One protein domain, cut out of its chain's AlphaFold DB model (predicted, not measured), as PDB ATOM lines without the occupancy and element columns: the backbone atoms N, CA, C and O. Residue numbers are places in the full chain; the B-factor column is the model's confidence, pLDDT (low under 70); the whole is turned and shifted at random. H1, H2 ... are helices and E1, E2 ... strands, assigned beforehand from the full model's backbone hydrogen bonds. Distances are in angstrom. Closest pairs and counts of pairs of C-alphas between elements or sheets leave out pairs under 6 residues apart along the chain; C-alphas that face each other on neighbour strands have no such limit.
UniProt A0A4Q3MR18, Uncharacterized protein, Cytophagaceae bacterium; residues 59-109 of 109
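Overview. This is residues 59 to 109 of the 109 residues of an uncharacterized protein of Cytophagaceae bacterium (UniProt A0A4Q3MR18). A tiny parallel sheet, E1 beside E2, sits between short helix H1 and the beginning of long helix H2, whose residues 99 to 107 stick out as an arm with the tail. The 51 printed residues run E1, H1, E2, H2, class mixed. The whole is flat, 38 by 25 by 10 A, and only just loose, close to compact, with a radius of gyration of the C-alphas of 12.1 A.

Arrangement. Look at E1, residues 61 to 64, and E2, residues 82 to 85: they are parallel at 11 degrees, with N 63 and O 83 2.8 A apart, within hydrogen-bond range. H1, residues 70 to 75, completes a strand-helix-strand unit, two parallel neighbour strands with a helix between, its crossover right-handed. The closest C-alphas of H1 and E2, Gln 73 and Ala 82, are 5.3 A apart. Those of E2 and H2, residues 88 to 107, are Leu 85 and Leu 91, 6.4 A apart. H1 and H2 are apart. Every O i to N i+4 pair is within hydrogen-bond range in H1, and 15 of 16 in H2.

Along the chain. Find C-alpha 61 at (232.963, 228.415, 244.414), where E1 begins its 9.5 A; E2 spans 10.0 A and H1 8.5 A. H2 runs 28.9 A to C-alpha 107 at (230.290, 204.247, 246.729).

Size, cuts and confidence. The printed part has no cut and no long link; residues 103 to 109 have pLDDT under 70.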
ATOM      1  N   VAL A  59     238.002 222.251 245.199       95.50
ATOM      2  CA  VAL A  59     237.456 223.575 245.534       95.50
ATOM      3  C   VAL A  59     236.268 223.921 244.632       95.50
ATOM      4  O   VAL A  59     236.421 224.035 243.414       95.50
ATOM      5  N   TRP A  60     235.114 224.174 245.251       95.38
ATOM      6  CA  TRP A  60     233.900 224.692 244.615       95.38
ATOM      7  C   TRP A  60     233.643 226.130 245.064       95.38
ATOM      8  O   TRP A  60     233.816 226.450 246.240       95.38
ATOM      9  N   VAL A  61     233.213 226.994 244.142       95.06
ATOM     10  CA  VAL A  61     232.963 228.415 244.414       95.06
ATOM     11  C   VAL A  61     231.560 228.792 243.959       95.06
ATOM     12  O   VAL A  61     231.201 228.626 242.794       95.06
ATOM     13  N   ILE A  62     230.761 229.323 244.880       94.69
ATOM     14  CA  ILE A  62     229.412 229.810 244.594       94.69
ATOM     15  C   ILE A  62     229.353 231.290 244.968       94.69
ATOM     16  O   ILE A  62     229.437 231.640 246.142       94.69
ATOM     17  N   ALA A  63     229.197 232.147 243.963       94.06
ATOM     18  CA  ALA A  63     228.900 233.561 244.135       94.06
ATOM     19  C   ALA A  63     227.374 233.719 244.203       94.06
ATOM     20  O   ALA A  63     226.691 233.575 243.191       94.06
ATOM     21  N   PHE A  64     226.826 233.946 245.398       93.19
ATOM     22  CA  PHE A  64     225.382 234.076 245.601       93.19
ATOM     23  C   PHE A  64     224.982 235.534 245.820       93.19
ATOM     24  O   PHE A  64     225.535 236.191 246.697       93.19
ATOM     25  N   ALA A  65     224.016 236.019 245.035       90.81
ATOM     26  CA  ALA A  65     223.556 237.411 245.035       90.81
ATOM     27  C   ALA A  65     224.689 238.441 244.824       90.81
ATOM     28  O   ALA A  65     224.571 239.595 245.226       90.81
ATOM     29  N   THR A  66     225.775 238.020 244.171       90.69
ATOM     30  CA  THR A  66     226.947 238.836 243.841       90.69
ATOM     31  C   THR A  66     227.511 238.427 242.482       90.69
ATOM     32  O   THR A  66     227.142 237.386 241.925       90.69
ATOM     33  N   SER A  67     228.411 239.241 241.939       90.81
ATOM     34  CA  SER A  67     229.058 238.976 240.657       90.81
ATOM     35  C   SER A  67     230.106 237.872 240.786       90.81
ATOM     36  O   SER A  67     231.001 237.931 241.628       90.81
ATOM     37  N   LEU A  68     230.041 236.869 239.907       92.94
ATOM     38  CA  LEU A  68     231.084 235.851 239.807       92.94
ATOM     39  C   LEU A  68     232.313 236.439 239.097       92.94
ATOM     40  O   LEU A  68     232.313 236.602 237.877       92.94
ATOM     41  N   THR A  69     233.367 236.736 239.854       92.69
ATOM     42  CA  THR A  69     234.598 237.334 239.314       92.69
ATOM     43  C   THR A  69     235.536 236.292 238.691       92.69
ATOM     44  O   THR A  69     235.454 235.094 238.975       92.69
ATOM     45  N   ALA A  70     236.496 236.747 237.879       93.62
ATOM     46  CA  ALA A  70     237.540 235.877 237.329       93.62
ATOM     47  C   ALA A  70     238.398 235.223 238.430       93.62
ATOM     48  O   ALA A  70     238.817 234.075 238.296       93.62
ATOM     49  N   ASP A  71     238.633 235.920 239.545       93.50
ATOM     50  CA  ASP A  71     239.345 235.353 240.692       93.50
ATOM     51  C   ASP A  71     238.580 234.183 241.310       93.50
ATOM     52  O   ASP A  71     239.166 233.129 241.564       93.50
ATOM     53  N   MET A  72     237.266 234.336 241.492       94.44
ATOM     54  CA  MET A  72     236.392 233.267 241.982       94.44
ATOM     55  C   MET A  72     236.391 232.060 241.035       94.44
ATOM     56  O   MET A  72     236.524 230.924 241.490       94.44
ATOM     57  N   GLN A  73     236.306 232.296 239.722       95.31
ATOM     58  CA  GLN A  73     236.358 231.235 238.710       95.31
ATOM     59  C   GLN A  73     237.687 230.472 238.740       95.31
ATOM     60  O   GLN A  73     237.692 229.245 238.749       95.31
ATOM     61  N   ASN A  74     238.810 231.188 238.822       95.31
ATOM     62  CA  ASN A  74     240.149 230.590 238.858       95.31
ATOM     63  C   ASN A  74     240.466 229.881 240.186       95.31
ATOM     64  O   ASN A  74     241.363 229.029 240.252       95.31
ATOM     65  N   CYS A  75     239.759 230.239 241.260       96.50
ATOM     66  CA  CYS A  75     239.887 229.573 242.548       96.50
ATOM     67  C   CYS A  75     239.293 228.157 242.527       96.50
ATOM     68  O   CYS A  75     239.870 227.254 243.136       96.50
ATOM     69  N   ALA A  76     238.192 227.953 241.796       96.88
ATOM     70  CA  ALA A  76     237.579 226.641 241.634       96.88
ATOM     71  C   ALA A  76     238.546 225.639 240.975       96.88
ATOM     72  O   ALA A  76     239.439 226.008 240.207       96.88
ATOM     73  N   SER A  77     238.391 224.352 241.294       96.38
ATOM     74  CA  SER A  77     239.288 223.307 240.770       96.38
ATOM     75  C   SER A  77     239.041 223.012 239.292       96.38
ATOM     76  O   SER A  77     239.966 222.641 238.570       96.38
ATOM     77  N   LYS A  78     237.812 223.235 238.821       94.88
ATOM     78  CA  LYS A  78     237.389 223.130 237.422       94.88
ATOM     79  C   LYS A  78     236.457 224.298 237.086       94.88
ATOM     80  O   LYS A  78     235.694 224.717 237.958       94.88
ATOM     81  N   PRO A  79     236.404 224.754 235.820       93.31
ATOM     82  CA  PRO A  79     235.492 225.828 235.419       93.31
ATOM     83  C   PRO A  79     234.017 225.565 235.768       93.31
ATOM     84  O   PRO A  79     233.298 226.478 236.153       93.31
ATOM     85  N   SER A  80     233.566 224.306 235.713       91.81
ATOM     86  CA  SER A  80     232.187 223.906 236.048       91.81
ATOM     87  C   SER A  80     231.847 223.933 237.547       91.81
ATOM     88  O   SER A  80     230.681 223.768 237.922       91.81
ATOM     89  N   GLN A  81     232.852 224.128 238.404       94.81
ATOM     90  CA  GLN A  81     232.722 224.198 239.862       94.81
ATOM     91  C   GLN A  81     232.651 225.640 240.377       94.81
ATOM     92  O   GLN A  81     232.591 225.850 241.588       94.81
ATOM     93  N   ALA A  82     232.631 226.622 239.473       95.81
ATOM     94  CA  ALA A  82     232.321 228.010 239.770       95.81
ATOM     95  C   ALA A  82     230.915 228.346 239.251       95.81
ATOM     96  O   ALA A  82     230.592 228.054 238.100       95.81
ATOM     97  N   ALA A  83     230.070 228.957 240.081       95.31
ATOM     98  CA  ALA A  83     228.727 229.370 239.673       95.31
ATOM     99  C   ALA A  83     228.321 230.705 240.301       95.31
ATOM    100  O   ALA A  83     228.505 230.915 241.497       95.31
ATOM    101  N   GLY A  84     227.739 231.588 239.488       94.88
ATOM    102  CA  GLY A  84     227.052 232.798 239.935       94.88
ATOM    103  C   GLY A  84     225.552 232.540 239.982       94.88
ATOM    104  O   GLY A  84     224.977 232.138 238.973       94.88
ATOM    105  N   LEU A  85     224.926 232.724 241.142       94.56
ATOM    106  CA  LEU A  85     223.524 232.388 241.395       94.56
ATOM    107  C   LEU A  85     222.819 233.555 242.092       94.56
ATOM    108  O   LEU A  85     223.406 234.228 242.932       94.56
ATOM    109  N   SER A  86     221.541 233.769 241.793       93.88
ATOM    110  CA  SER A  86     220.752 234.874 242.363       93.88
ATOM    111  C   SER A  86     219.465 234.430 243.064       93.88
ATOM    112  O   SER A  86     218.755 235.265 243.616       93.88
ATOM    113  N   THR A  87     219.143 233.129 243.068       94.56
ATOM    114  CA  THR A  87     217.909 232.600 243.670       94.56
ATOM    115  C   THR A  87     218.175 231.413 244.591       94.56
ATOM    116  O   THR A  87     219.053 230.585 244.330       94.56
ATOM    117  N   ASN A  88     217.375 231.291 245.655       94.88
ATOM    118  CA  ASN A  88     217.465 230.170 246.596       94.88
ATOM    119  C   ASN A  88     217.249 228.815 245.906       94.88
ATOM    120  O   ASN A  88     217.940 227.852 246.219       94.88
ATOM    121  N   ALA A  89     216.330 228.743 244.936       96.44
ATOM    122  CA  ALA A  89     216.071 227.516 244.185       96.44
ATOM    123  C   ALA A  89     217.316 227.044 243.414       96.44
ATOM    124  O   ALA A  89     217.681 225.873 243.493       96.44
ATOM    125  N   ALA A  90     218.013 227.960 242.730       94.62
ATOM    126  CA  ALA A  90     219.242 227.629 242.015       94.62
ATOM    127  C   ALA A  90     220.389 227.269 242.977       94.62
ATOM    128  O   ALA A  90     221.162 226.355 242.695       94.62
ATOM    129  N   LEU A  91     220.471 227.941 244.133       94.69
ATOM    130  CA  LEU A  91     221.444 227.629 245.184       94.69
ATOM    131  C   LEU A  91     221.256 226.207 245.733       94.69
ATOM    132  O   LEU A  91     222.215 225.439 245.794       94.69
ATOM    133  N   ILE A  92     220.018 225.839 246.076       95.38
ATOM    134  CA  ILE A  92     219.669 224.498 246.566       95.38
ATOM    135  C   ILE A  92     219.998 223.443 245.507       95.38
ATOM    136  O   ILE A  92     220.671 222.461 245.820       95.38
ATOM    137  N   ALA A  93     219.595 223.667 244.251       94.69
ATOM    138  CA  ALA A  93     219.897 222.753 243.152       94.69
ATOM    139  C   ALA A  93     221.411 222.548 242.977       94.69
ATOM    140  O   ALA A  93     221.873 221.421 242.787       94.69
ATOM    141  N   LYS A  94     222.211 223.616 243.112       94.19
ATOM    142  CA  LYS A  94     223.669 223.517 242.997       94.19
ATOM    143  C   LYS A  94     224.290 222.724 244.147       94.19
ATOM    144  O   LYS A  94     225.163 221.895 243.905       94.19
ATOM    145  N   PHE A  95     223.824 222.912 245.381       93.31
ATOM    146  CA  PHE A  95     224.291 222.106 246.514       93.31
ATOM    147  C   PHE A  95     223.878 220.633 246.409       93.31
ATOM    148  O   PHE A  95     224.668 219.762 246.772       93.31
ATOM    149  N   GLN A  96     222.695 220.334 245.867       93.31
ATOM    150  CA  GLN A  96     222.278 218.958 245.570       93.31
ATOM    151  C   GLN A  96     223.183 218.301 244.513       93.31
ATOM    152  O   GLN A  96     223.584 217.149 244.680       93.31
ATOM    153  N   GLU A  97     223.564 219.037 243.461       90.56
ATOM    154  CA  GLU A  97     224.530 218.578 242.449       90.56
ATOM    155  C   GLU A  97     225.904 218.264 243.069       90.56
ATOM    156  O   GLU A  97     226.515 217.242 242.760       90.56
ATOM    157  N   ILE A  98     226.395 219.129 243.960       89.94
ATOM    158  CA  ILE A  98     227.669 218.918 244.664       89.94
ATOM    159  C   ILE A  98     227.573 217.692 245.582       89.94
ATOM    160  O   ILE A  98     228.454 216.832 245.568       89.94
ATOM    161  N   GLY A  99     226.482 217.577 246.344       88.69
ATOM    162  CA  GLY A  99     226.246 216.467 247.265       88.69
ATOM    163  C   GLY A  99     226.186 215.107 246.568       88.69
ATOM    164  O   GLY A  99     226.784 214.148 247.058       88.69
ATOM    165  N   SER A 100     225.542 215.013 245.399       85.19
ATOM    166  CA  SER A 100     225.472 213.758 244.636       85.19
ATOM    167  C   SER A 100     226.839 213.315 244.100       85.19
ATOM    168  O   SER A 100     227.150 212.124 244.134       85.19
ATOM    169  N   LYS A 101     227.693 214.264 243.690       78.62
ATOM    170  CA  LYS A 101     229.076 213.999 243.250       78.62
ATOM    171  C   LYS A 101     229.988 213.535 244.388       78.62
ATOM    172  O   LYS A 101     230.849 212.690 244.170       78.62
ATOM    173  N   ILE A 102     229.794 214.053 245.602       76.56
ATOM    174  CA  ILE A 102     230.520 213.583 246.794       76.56
ATOM    175  C   ILE A 102     230.008 212.198 247.227       76.56
ATOM    176  O   ILE A 102     230.797 211.332 247.604       76.56
ATOM    177  N   GLY A 103     228.692 211.973 247.161       69.38
ATOM    178  CA  GLY A 103     228.064 210.704 247.533       69.38
ATOM    179  C   GLY A 103     228.484 209.529 246.645       69.38
ATOM    180  O   GLY A 103     228.767 208.450 247.158       69.38
ATOM    181  N   SER A 104     228.600 209.736 245.330       61.19
ATOM    182  CA  SER A 104     229.069 208.702 244.395       61.19
ATOM    183  C   SER A 104     230.557 208.367 244.554       61.19
ATOM    184  O   SER A 104     230.946 207.209 244.388       61.19
ATOM    185  N   LEU A 105     231.388 209.335 244.965       60.44
ATOM    186  CA  LEU A 105     232.801 209.098 245.284       60.44
ATOM    187  C   LEU A 105     232.973 208.130 246.469       60.44
ATOM    188  O   LEU A 105     233.939 207.378 246.512       60.44
ATOM    189  N   ARG A 106     232.022 208.107 247.414       57.31
ATOM    190  CA  ARG A 106     232.036 207.172 248.555       57.31
ATOM    191  C   ARG A 106     231.575 205.752 248.218       57.31
ATOM    192  O   ARG A 106     231.878 204.850 248.984       57.31
ATOM    193  N   LEU A 107     230.838 205.556 247.123       54.19
ATOM    194  CA  LEU A 107     230.290 204.247 246.729       54.19
ATOM    195  C   LEU A 107     231.177 203.485 245.731       54.19
ATOM    196  O   LEU A 107     230.874 202.344 245.407       54.19
ATOM    197  N   SER A 108     232.242 204.103 245.219       55.09
ATOM    198  CA  SER A 108     233.125 203.528 244.191       55.09
ATOM    199  C   SER A 108     234.421 202.926 244.755       55.09
ATOM    200  O   SER A 108     235.445 202.928 244.072       55.09
ATOM    201  N   GLN A 109     234.385 202.399 245.983       43.81
ATOM    202  CA  GLN A 109     235.513 201.706 246.614       43.81
ATOM    203  C   GLN A 109     235.142 200.277 246.999       43.81
ATOM    204  O   GLN A 109     234.022 200.093 247.526       43.81
TER     205      GLN A 109